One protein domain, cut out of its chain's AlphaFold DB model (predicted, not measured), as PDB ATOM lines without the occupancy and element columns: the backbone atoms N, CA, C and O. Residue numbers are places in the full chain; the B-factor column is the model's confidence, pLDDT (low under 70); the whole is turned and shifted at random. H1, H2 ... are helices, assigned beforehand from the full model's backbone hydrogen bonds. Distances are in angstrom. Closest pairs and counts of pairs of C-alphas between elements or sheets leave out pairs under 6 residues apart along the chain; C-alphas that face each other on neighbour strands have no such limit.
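What this domain is: This is residues 123 to 204 of the 276 residues of the protein "Thiolase_N domain-containing protein" of Actinobacteria bacterium (UniProt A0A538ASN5). Three helices, H2, H3 and H4, splay from one corner in a loose, open frame: H2 ends near the start of H3, and H3 and H4 make a V, meeting near their first turns. The link of residues 166 to 182 folds back from the far end of H3 to that corner, residues 190 to 204 of H4 stick out as a free arm, and the short H1 lies beyond the start of H2. The printed part has 82 residues with four named helices, H1, H2, H3 and H4 in chain order, and no named strand; the class is all helix. The whole is loose, with a radius of gyration of the C-alphas of 15.7 A, and spans 38 by 32 by 25 A.

How they stand to each other: H1, residues 123 to 126, touches no helix, and a tight link of 5 residues leads to H2, residues 132 to 146, from which it is apart. H2 is close to but not clearly touching H3, residues 151 to 165; their closest C-alphas, those of Met 144 and Arg 151, are 7.8 A apart. These two helices run opposite ways at a steep tilt of 52 degrees. H3 touches H4, residues 183 to 204, with residues 151 to 155 alone, and H4 touches H3 with residues 183 to 186 alone. The closest C-alphas of H3 and H4, those of Ala 155 and Leu 183, are 5.5 A apart. H3 and H4 run the same way at a steep tilt of 61 degrees. H4 is apart from H1 and H2. In H2 and H4 every O i to N i+4 pair is within hydrogen-bond range, and in H3 10 of 11 are; H1 is too short for such a pair.

Where its parts are: H1 begins at C-alpha 123 (22.142, 5.196, -59.256) and has 4 residues. H2 and H3 have 15 residues each, and each measures 21.5 A from first to last C-alpha. C-alpha 151, where H3 begins, is at (47.072, 4.623, -44.634). H4, the longest helix with 22 residues, measures 31.7 A and ends at C-alpha 204 (32.031, 38.007, -44.478).

The domain as a whole: The two C-alphas farthest apart, those of Glu 146 and Arg 204, are 46.7 A apart. The printed part has no cut. The link from H2 to H3 is tight, with 4 residues, and that from H3 to H4 is long, with 17. The mean pLDDT of the printed part is 80.9; residues 178 to 186, 188 to 190 and 193 to 204 are under 70, and the mean of H4 is 65.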
ATOM      1  N   TRP A 123      22.060   5.972 -60.500       88.81
ATOM      2  CA  TRP A 123      22.142   5.196 -59.256       88.81
ATOM      3  C   TRP A 123      23.493   5.343 -58.529       88.81
ATOM      4  O   TRP A 123      23.570   5.248 -57.306       88.81
ATOM      5  N   GLN A 124      24.585   5.584 -59.262       85.88
ATOM      6  CA  GLN A 124      25.903   5.841 -58.678       85.88
ATOM      7  C   GLN A 124      25.959   7.243 -58.071       85.88
ATOM      8  O   GLN A 124      26.618   7.447 -57.050       85.88
ATOM      9  N   GLU A 125      25.273   8.209 -58.682       83.31
ATOM     10  CA  GLU A 125      25.128   9.546 -58.116       83.31
ATOM     11  C   GLU A 125      24.311   9.514 -56.825       83.31
ATOM     12  O   GLU A 125      24.748  10.083 -55.823       83.31
ATOM     13  N   GLU A 126      23.195   8.779 -56.819       84.06
ATOM     14  CA  GLU A 126      22.359   8.529 -55.638       84.06
ATOM     15  C   GLU A 126      23.147   7.831 -54.521       84.06
ATOM     16  O   GLU A 126      23.055   8.216 -53.355       84.06
ATOM     17  N   ALA A 127      24.015   6.878 -54.877       84.31
ATOM     18  CA  ALA A 127      24.947   6.232 -53.953       84.31
ATOM     19  C   ALA A 127      26.108   7.146 -53.491       84.31
ATOM     20  O   ALA A 127      26.986   6.716 -52.738       84.31
ATOM     21  N   GLY A 128      26.157   8.402 -53.944       82.00
ATOM     22  CA  GLY A 128      27.162   9.391 -53.553       82.00
ATOM     23  C   GLY A 128      28.519   9.248 -54.251       82.00
ATOM     24  O   GLY A 128      29.474   9.937 -53.879       82.00
ATOM     25  N   LEU A 129      28.633   8.398 -55.278       83.31
ATOM     26  CA  LEU A 129      29.879   8.178 -56.026       83.31
ATOM     27  C   LEU A 129      30.234   9.351 -56.944       83.31
ATOM     28  O   LEU A 129      31.413   9.546 -57.246       83.31
ATOM     29  N   ALA A 130      29.250  10.186 -57.299       82.75
ATOM     30  CA  ALA A 130      29.456  11.420 -58.060       82.75
ATOM     31  C   ALA A 130      30.482  12.365 -57.414       82.75
ATOM     32  O   ALA A 130      31.155  13.138 -58.100       82.75
ATOM     33  N   ALA A 131      30.662  12.280 -56.092       85.69
ATOM     34  CA  ALA A 131      31.761  12.947 -55.423       85.69
ATOM     35  C   ALA A 131      33.075  12.196 -55.683       85.69
ATOM     36  O   ALA A 131      33.407  11.235 -54.991       85.69
ATOM     37  N   THR A 132      33.892  12.707 -56.608       85.31
ATOM     38  CA  THR A 132      35.200  12.132 -56.974       85.31
ATOM     39  C   THR A 132      36.071  11.715 -55.772       85.31
ATOM     40  O   THR A 132      36.661  10.635 -55.817       85.31
ATOM     41  N   PRO A 133      36.153  12.479 -54.655       88.94
ATOM     42  CA  PRO A 133      36.898  12.026 -53.479       88.94
ATOM     43  C   PRO A 133      36.340  10.752 -52.827       88.94
ATOM     44  O   PRO A 133      37.125   9.962 -52.316       88.94
ATOM     45  N   ALA A 134      35.018  10.555 -52.828       88.12
ATOM     46  CA  ALA A 134      34.382   9.345 -52.304       88.12
ATOM     47  C   ALA A 134      34.687   8.141 -53.205       88.12
ATOM     48  O   ALA A 134      35.126   7.104 -52.708       88.12
ATOM     49  N   TYR A 135      34.577   8.321 -54.525       88.06
ATOM     50  CA  TYR A 135      34.944   7.302 -55.511       88.06
ATOM     51  C   TYR A 135      36.386   6.792 -55.321       88.06
ATOM     52  O   TYR A 135      36.619   5.588 -55.188       88.06
ATOM     53  N   PHE A 136      37.367   7.697 -55.215       91.69
ATOM     54  CA  PHE A 136      38.759   7.300 -54.973       91.69
ATOM     55  C   PHE A 136      39.005   6.759 -53.559       91.69
ATOM     56  O   PHE A 136      39.885   5.917 -53.384       91.69
ATOM     57  N   ALA A 137      38.239   7.190 -52.552       92.56
ATOM     58  CA  ALA A 137      38.355   6.651 -51.199       92.56
ATOM     59  C   ALA A 137      37.949   5.171 -51.138       92.56
ATOM     60  O   ALA A 137      38.650   4.385 -50.502       92.56
ATOM     61  N   LEU A 138      36.879   4.776 -51.833       92.88
ATOM     62  CA  LEU A 138      36.461   3.372 -51.921       92.88
ATOM     63  C   LEU A 138      37.507   2.515 -52.646       92.88
ATOM     64  O   LEU A 138      37.861   1.438 -52.169       92.88
ATOM     65  N   ARG A 139      38.091   3.027 -53.739       93.50
ATOM     66  CA  ARG A 139      39.214   2.360 -54.420       93.50
ATOM     67  C   ARG A 139      40.436   2.208 -53.516       93.50
ATOM     68  O   ARG A 139      41.038   1.141 -53.485       93.50
ATOM     69  N   ALA A 140      40.775   3.238 -52.741       95.38
ATOM     70  CA  ALA A 140      41.866   3.166 -51.775       95.38
ATOM     71  C   ALA A 140      41.586   2.140 -50.662       95.38
ATOM     72  O   ALA A 140      42.488   1.407 -50.272       95.38
ATOM     73  N   GLN A 141      40.345   2.043 -50.171       95.19
ATOM     74  CA  GLN A 141      39.959   1.013 -49.201       95.19
ATOM     75  C   GLN A 141      40.112  -0.396 -49.768       95.19
ATOM     76  O   GLN A 141      40.615  -1.270 -49.066       95.19
ATOM     77  N   ARG A 142      39.711  -0.613 -51.026       96.62
ATOM     78  CA  ARG A 142      39.900  -1.902 -51.698       96.62
ATOM     79  C   ARG A 142      41.385  -2.235 -51.846       96.62
ATOM     80  O   ARG A 142      41.794  -3.299 -51.399       96.62
ATOM     81  N   LEU A 143      42.191  -1.286 -52.330       97.06
ATOM     82  CA  LEU A 143      43.643  -1.442 -52.455       97.06
ATOM     83  C   LEU A 143      44.299  -1.841 -51.124       97.06
ATOM     84  O   LEU A 143      45.111  -2.757 -51.102       97.06
ATOM     85  N   MET A 144      43.932  -1.202 -50.010       96.62
ATOM     86  CA  MET A 144      44.479  -1.545 -48.687       96.62
ATOM     87  C   MET A 144      44.031  -2.924 -48.173       96.62
ATOM     88  O   MET A 144      44.686  -3.478 -47.301       96.62
ATOM     89  N   ARG A 145      42.905  -3.471 -48.654       97.25
ATOM     90  CA  ARG A 145      42.447  -4.822 -48.278       97.25
ATOM     91  C   ARG A 145      43.154  -5.918 -49.068       97.25
ATOM     92  O   ARG A 145      43.337  -7.006 -48.546       97.25
ATOM     93  N   GLU A 146      43.492  -5.640 -50.322       97.88
ATOM     94  CA  GLU A 146      44.070  -6.618 -51.253       97.88
ATOM     95  C   GLU A 146      45.599  -6.578 -51.310       97.88
ATOM     96  O   GLU A 146      46.216  -7.412 -51.964       97.88
ATOM     97  N   SER A 147      46.224  -5.597 -50.664       96.06
ATOM     98  CA  SER A 147      47.671  -5.394 -50.711       96.06
ATOM     99  C   SER A 147      48.218  -4.964 -49.351       96.06
ATOM    100  O   SER A 147      47.466  -4.644 -48.436       96.06
ATOM    101  N   GLY A 148      49.545  -4.868 -49.239       94.75
ATOM    102  CA  GLY A 148      50.227  -4.305 -48.068       94.75
ATOM    103  C   GLY A 148      50.186  -2.772 -47.967       94.75
ATOM    104  O   GLY A 148      50.911  -2.187 -47.160       94.75
ATOM    105  N   VAL A 149      49.402  -2.076 -48.799       96.25
ATOM    106  CA  VAL A 149      49.302  -0.612 -48.737       96.25
ATOM    107  C   VAL A 149      48.609  -0.198 -47.443       96.25
ATOM    108  O   VAL A 149      47.498  -0.626 -47.148       96.25
ATOM    109  N   THR A 150      49.239   0.701 -46.691       93.12
ATOM    110  CA  THR A 150      48.677   1.249 -45.457       93.12
ATOM    111  C   THR A 150      48.200   2.686 -45.660       93.12
ATOM    112  O   THR A 150      48.552   3.372 -46.624       93.12
ATOM    113  N   ARG A 151      47.440   3.200 -44.690       90.69
ATOM    114  CA  ARG A 151      47.072   4.623 -44.634       90.69
ATOM    115  C   ARG A 151      48.288   5.554 -44.608       90.69
ATOM    116  O   ARG A 151      48.196   6.658 -45.142       90.69
ATOM    117  N   ASN A 152      49.399   5.112 -44.014       89.56
ATOM    118  CA  ASN A 152      50.637   5.888 -43.969       89.56
ATOM    119  C   ASN A 152      51.264   5.990 -45.360       89.56
ATOM    120  O   ASN A 152      51.558   7.102 -45.779       89.56
ATOM    121  N   HIS A 153      51.284   4.908 -46.147       92.69
ATOM    122  CA  HIS A 153      51.752   4.971 -47.540       92.69
ATOM    123  C   HIS A 153      50.959   5.993 -48.376       92.69
ATOM    124  O   HIS A 153      51.528   6.749 -49.162       92.69
ATOM    125  N   LEU A 154      49.637   6.081 -48.181       92.00
ATOM    126  CA  LEU A 154      48.814   7.101 -48.848       92.00
ATOM    127  C   LEU A 154      49.136   8.527 -48.361       92.00
ATOM    128  O   LEU A 154      49.088   9.478 -49.146       92.00
ATOM    129  N   ALA A 155      49.458   8.693 -47.076       90.12
ATOM    130  CA  ALA A 155      49.884   9.973 -46.515       90.12
ATOM    131  C   ALA A 155      51.267  10.396 -47.043       90.12
ATOM    132  O   ALA A 155      51.455  11.575 -47.358       90.12
ATOM    133  N   ASP A 156      52.185   9.450 -47.234       89.69
ATOM    134  CA  ASP A 156      53.536   9.694 -47.747       89.69
ATOM    135  C   ASP A 156      53.514  10.282 -49.161       89.69
ATOM    136  O   ASP A 156      54.269  11.207 -49.467       89.69
ATOM    137  N   VAL A 157      52.566   9.858 -50.009       92.56
ATOM    138  CA  VAL A 157      52.342  10.475 -51.330       92.56
ATOM    139  C   VAL A 157      52.025  11.967 -51.193       92.56
ATOM    140  O   VAL A 157      52.540  12.790 -51.957       92.56
ATOM    141  N   VAL A 158      51.205  12.343 -50.205       90.38
ATOM    142  CA  VAL A 158      50.870  13.750 -49.945       90.38
ATOM    143  C   VAL A 158      52.089  14.504 -49.431       90.38
ATOM    144  O   VAL A 158      52.351  15.600 -49.924       90.38
ATOM    145  N   VAL A 159      52.837  13.944 -48.478       88.56
ATOM    146  CA  VAL A 159      54.071  14.546 -47.944       88.56
ATOM    147  C   VAL A 159      55.063  14.816 -49.073       88.56
ATOM    148  O   VAL A 159      55.504  15.957 -49.228       88.56
ATOM    149  N   LYS A 160      55.352  13.806 -49.897       91.06
ATOM    150  CA  LYS A 160      56.251  13.903 -51.051       91.06
ATOM    151  C   LYS A 160      55.792  14.990 -52.026       91.06
ATOM    152  O   LYS A 160      56.556  15.892 -52.353       91.06
ATOM    153  N   ASN A 161      54.523  14.972 -52.439       91.88
ATOM    154  CA  ASN A 161      53.999  15.965 -53.383       91.88
ATOM    155  C   ASN A 161      54.028  17.392 -52.806       91.88
ATOM    156  O   ASN A 161      54.337  18.346 -53.518       91.88
ATOM    157  N   ARG A 162      53.731  17.555 -51.509       88.12
ATOM    158  CA  ARG A 162      53.803  18.850 -50.811       88.12
ATOM    159  C   ARG A 162      55.236  19.358 -50.707       88.12
ATOM    160  O   ARG A 162      55.429  20.563 -50.788       88.12
ATOM    161  N   ALA A 163      56.206  18.469 -50.492       89.94
ATOM    162  CA  ALA A 163      57.622  18.818 -50.459       89.94
ATOM    163  C   ALA A 163      58.085  19.329 -51.829       89.94
ATOM    164  O   ALA A 163      58.620  20.430 -51.903       89.94
ATOM    165  N   ASN A 164      57.754  18.613 -52.907       91.50
ATOM    166  CA  ASN A 164      58.074  19.040 -54.273       91.50
ATOM    167  C   ASN A 164      57.415  20.383 -54.627       91.50
ATOM    168  O   ASN A 164      58.030  21.235 -55.259       91.50
ATOM    169  N   GLY A 165      56.179  20.608 -54.170       91.38
ATOM    170  CA  GLY A 165      55.445  21.846 -54.437       91.38
ATOM    171  C   GLY A 165      56.058  23.108 -53.824       91.38
ATOM    172  O   GLY A 165      55.750  24.194 -54.300       91.38
ATOM    173  N   VAL A 166      56.913  23.012 -52.797       91.31
ATOM    174  CA  VAL A 166      57.565  24.193 -52.186       91.31
ATOM    175  C   VAL A 166      58.528  24.875 -53.155       91.31
ATOM    176  O   VAL A 166      58.689  26.089 -53.097       91.31
ATOM    177  N   HIS A 167      59.145  24.102 -54.046       90.12
ATOM    178  CA  HIS A 167      60.143  24.590 -54.994       90.12
ATOM    179  C   HIS A 167      59.534  25.016 -56.334       90.12
ATOM    180  O   HIS A 167      60.256  25.460 -57.219       90.12
ATOM    181  N   ASN A 168      58.214  24.875 -56.493       93.19
ATOM    182  CA  ASN A 168      57.516  25.207 -57.724       93.19
ATOM    183  C   ASN A 168      56.748  26.536 -57.554       93.19
ATOM    184  O   ASN A 168      55.738  26.550 -56.839       93.19
ATOM    185  N   PRO A 169      57.176  27.634 -58.212       90.50
ATOM    186  CA  PRO A 169      56.500  28.930 -58.120       90.50
ATOM    187  C   PRO A 169      55.067  28.904 -58.676       90.50
ATOM    188  O   PRO A 169      54.220  29.677 -58.226       90.50
ATOM    189  N   ASP A 170      54.760  27.971 -59.577       92.00
ATOM    190  CA  ASP A 170      53.445  27.813 -60.203       92.00
ATOM    191  C   ASP A 170      52.499  26.909 -59.401       92.00
ATOM    192  O   ASP A 170      51.332  26.712 -59.765       92.00
ATOM    193  N   ALA A 171      52.970  26.332 -58.291       91.69
ATOM    194  CA  ALA A 171      52.168  25.437 -57.478       91.69
ATOM    195  C   ALA A 171      51.131  26.197 -56.641       91.69
ATOM    196  O   ALA A 171      51.444  26.974 -55.738       91.69
ATOM    197  N   ARG A 172      49.857  25.820 -56.798       88.00
ATOM    198  CA  ARG A 172      48.756  26.326 -55.955       88.00
ATOM    199  C   ARG A 172      48.993  26.145 -54.449       88.00
ATOM    200  O   ARG A 172      48.421  26.874 -53.632       88.00
ATOM    201  N   VAL A 173      49.720  25.098 -54.060       83.81
ATOM    202  CA  VAL A 173      50.029  24.779 -52.661       83.81
ATOM    203  C   VAL A 173      51.532  24.563 -52.515       83.81
ATOM    204  O   VAL A 173      52.002  23.432 -52.498       83.81
ATOM    205  N   ALA A 174      52.264  25.659 -52.339       81.12
ATOM    206  CA  ALA A 174      53.701  25.665 -52.076       81.12
ATOM    207  C   ALA A 174      54.007  25.644 -50.565       81.12
ATOM    208  O   ALA A 174      54.636  26.542 -50.014       81.12
ATOM    209  N   ARG A 175      53.482  24.647 -49.836       75.25
ATOM    210  CA  ARG A 175      53.744  24.507 -48.392       75.25
ATOM    211  C   ARG A 175      54.007  23.064 -47.998       75.25
ATOM    212  O   ARG A 175      53.166  22.190 -48.218       75.25
ATOM    213  N   ARG A 176      55.121  22.869 -47.289       72.44
ATOM    214  CA  ARG A 176      55.550  21.575 -46.760       72.44
ATOM    215  C   ARG A 176      54.583  21.030 -45.708       72.44
ATOM    216  O   ARG A 176      54.060  21.766 -44.866       72.44
ATOM    217  N   VAL A 177      54.410  19.714 -45.735       73.62
ATOM    218  CA  VAL A 177      53.867  18.915 -44.630       73.62
ATOM    219  C   VAL A 177      55.037  18.139 -44.040       73.62
ATOM    220  O   VAL A 177      55.859  17.623 -44.795       73.62
ATOM    221  N   ARG A 178      55.177  18.121 -42.710       60.66
ATOM    222  CA  ARG A 178      56.292  17.416 -42.055       60.66
ATOM    223  C   ARG A 178      56.185  15.912 -42.332       60.66
ATOM    224  O   ARG A 178      55.085  15.381 -42.296       60.66
ATOM    225  N   ALA A 179      57.318  15.262 -42.601       54.53
ATOM    226  CA  ALA A 179      57.371  13.866 -43.043       54.53
ATOM    227  C   ALA A 179      56.920  12.858 -41.977       54.53
ATOM    228  O   ALA A 179      56.260  11.886 -42.305       54.53
ATOM    229  N   ALA A 180      57.161  13.148 -40.699       51.78
ATOM    230  CA  ALA A 180      56.673  12.341 -39.580       51.78
ATOM    231  C   ALA A 180      55.222  12.670 -39.181       51.78
ATOM    232  O   ALA A 180      54.848  12.500 -38.027       51.78
ATOM    233  N   ALA A 181      54.412  13.231 -40.080       54.03
ATOM    234  CA  ALA A 181      53.003  13.473 -39.809       54.03
ATOM    235  C   ALA A 181      52.245  12.150 -39.995       54.03
ATOM    236  O   ALA A 181      52.099  11.729 -41.144       54.03
ATOM    237  N   PRO A 182      51.689  11.530 -38.932       62.38
ATOM    238  CA  PRO A 182      50.677  10.496 -39.121       62.38
ATOM    239  C   PRO A 182      49.587  11.040 -40.052       62.38
ATOM    240  O   PRO A 182      49.398  12.263 -40.130       62.38
ATOM    241  N   LEU A 183      48.821  10.170 -40.715       68.31
ATOM    242  CA  LEU A 183      47.645  10.587 -41.493       68.31
ATOM    243  C   LEU A 183      46.813  11.653 -40.742       68.31
ATOM    244  O   LEU A 183      46.344  12.623 -41.339       68.31
ATOM    245  N   ASP A 184      46.716  11.532 -39.419       64.94
ATOM    246  CA  ASP A 184      46.045  12.483 -38.536       64.94
ATOM    247  C   ASP A 184      46.596  13.908 -38.593       64.94
ATOM    248  O   ASP A 184      45.818  14.858 -38.575       64.94
ATOM    249  N   ALA A 185      47.904  14.107 -38.736       62.94
ATOM    250  CA  ALA A 185      48.496  15.431 -38.890       62.94
ATOM    251  C   ALA A 185      48.212  16.035 -40.281       62.94
ATOM    252  O   ALA A 185      47.896  17.229 -40.375       62.94
ATOM    253  N   VAL A 186      48.201  15.222 -41.348       66.94
ATOM    254  CA  VAL A 186      47.758  15.652 -42.693       66.94
ATOM    255  C   VAL A 186      46.283  16.075 -42.661       66.94
ATOM    256  O   VAL A 186      45.900  17.136 -43.174       66.94
ATOM    257  N   LEU A 187      45.440  15.268 -42.012       70.31
ATOM    258  CA  LEU A 187      44.013  15.532 -41.860       70.31
ATOM    259  C   LEU A 187      43.744  16.735 -40.946       70.31
ATOM    260  O   LEU A 187      42.879  17.556 -41.263       70.31
ATOM    261  N   ALA A 188      44.487  16.895 -39.850       68.50
ATOM    262  CA  ALA A 188      44.354  18.011 -38.917       68.50
ATOM    263  C   ALA A 188      44.667  19.347 -39.596       68.50
ATOM    264  O   ALA A 188      43.934  20.323 -39.416       68.50
ATOM    265  N   GLU A 189      45.703  19.400 -40.432       66.31
ATOM    266  CA  GLU A 189      46.014  20.585 -41.225       66.31
ATOM    267  C   GLU A 189      44.859  20.949 -42.177       66.31
ATOM    268  O   GLU A 189      44.432  22.109 -42.245       66.31
ATOM    269  N   ARG A 190      44.288  19.947 -42.861       66.00
ATOM    270  CA  ARG A 190      43.137  20.137 -43.753       66.00
ATOM    271  C   ARG A 190      41.906  20.627 -42.985       66.00
ATOM    272  O   ARG A 190      41.263  21.584 -43.421       66.00
ATOM    273  N   ARG A 191      41.619  20.052 -41.810       70.38
ATOM    274  CA  ARG A 191      40.525  20.475 -40.914       70.38
ATOM    275  C   ARG A 191      40.716  21.916 -40.435       70.38
ATOM    276  O   ARG A 191      39.772  22.702 -40.509       70.38
ATOM    277  N   ARG A 192      41.929  22.303 -40.018       71.31
ATOM    278  CA  ARG A 192      42.261  23.689 -39.627       71.31
ATOM    279  C   ARG A 192      42.019  24.663 -40.779       71.31
ATOM    280  O   ARG A 192      41.427  25.722 -40.564       71.31
ATOM    281  N   ARG A 193      42.407  24.298 -42.006       65.12
ATOM    282  CA  ARG A 193      42.147  25.108 -43.207       65.12
ATOM    283  C   ARG A 193      40.651  25.256 -43.470       65.12
ATOM    284  O   ARG A 193      40.200  26.389 -43.596       65.12
ATOM    285  N   CYS A 194      39.895  24.156 -43.473       62.16
ATOM    286  CA  CYS A 194      38.440  24.176 -43.655       62.16
ATOM    287  C   CYS A 194      37.742  25.053 -42.605       62.16
ATOM    288  O   CYS A 194      36.941  25.911 -42.975       62.16
ATOM    289  N   ARG A 195      38.105  24.916 -41.319       64.19
ATOM    290  CA  ARG A 195      37.577  25.750 -40.224       64.19
ATOM    291  C   ARG A 195      37.909  27.231 -40.416       64.19
ATOM    292  O   ARG A 195      37.028  28.071 -40.261       64.19
ATOM    293  N   ARG A 196      39.140  27.572 -40.818       66.75
ATOM    294  CA  ARG A 196      39.542  28.961 -41.117       66.75
ATOM    295  C   ARG A 196      38.761  29.547 -42.295       66.75
ATOM    296  O   ARG A 196      38.292  30.678 -42.194       66.75
ATOM    297  N   THR A 197      38.583  28.796 -43.384       63.25
ATOM    298  CA  THR A 197      37.752  29.236 -44.519       63.25
ATOM    299  C   THR A 197      36.284  29.391 -44.133       63.25
ATOM    300  O   THR A 197      35.685  30.399 -44.489       63.25
ATOM    301  N   ALA A 198      35.722  28.459 -43.357       62.50
ATOM    302  CA  ALA A 198      34.340  28.536 -42.888       62.50
ATOM    303  C   ALA A 198      34.122  29.736 -41.952       62.50
ATOM    304  O   ALA A 198      33.156  30.475 -42.119       62.50
ATOM    305  N   ARG A 199      35.055  29.996 -41.024       63.53
ATOM    306  CA  ARG A 199      35.021  31.174 -40.144       63.53
ATOM    307  C   ARG A 199      35.114  32.478 -40.940       63.53
ATOM    308  O   ARG A 199      34.315  33.374 -40.711       63.53
ATOM    309  N   ARG A 200      36.025  32.577 -41.918       62.81
ATOM    310  CA  ARG A 200      36.128  33.754 -42.808       62.81
ATOM    311  C   ARG A 200      34.865  33.970 -43.647       62.81
ATOM    312  O   ARG A 200      34.461  35.111 -43.829       62.81
ATOM    313  N   ALA A 201      34.232  32.901 -44.129       62.62
ATOM    314  CA  ALA A 201      32.968  32.991 -44.860       62.62
ATOM    315  C   ALA A 201      31.817  33.483 -43.964       62.62
ATOM    316  O   ALA A 201      31.049  34.342 -44.388       62.62
ATOM    317  N   ARG A 202      31.736  33.005 -42.712       63.09
ATOM    318  CA  ARG A 202      30.760  33.487 -41.717       63.09
ATOM    319  C   ARG A 202      30.983  34.957 -41.358       63.09
ATOM    320  O   ARG A 202      30.035  35.724 -41.375       63.09
ATOM    321  N   LEU A 203      32.234  35.369 -41.136       61.47
ATOM    322  CA  LEU A 203      32.585  36.768 -40.855       61.47
ATOM    323  C   LEU A 203      32.280  37.707 -42.036       61.47
ATOM    324  O   LEU A 203      31.864  38.837 -41.817       61.47
ATOM    325  N   ARG A 204      32.438  37.243 -43.285       57.69
ATOM    326  CA  ARG A 204      32.031  38.007 -44.478       57.69
ATOM    327  C   ARG A 204      30.514  38.131 -44.619       57.69
ATOM    328  O   ARG A 204      30.058  39.184 -45.029       57.69
TER     329      ARG A 204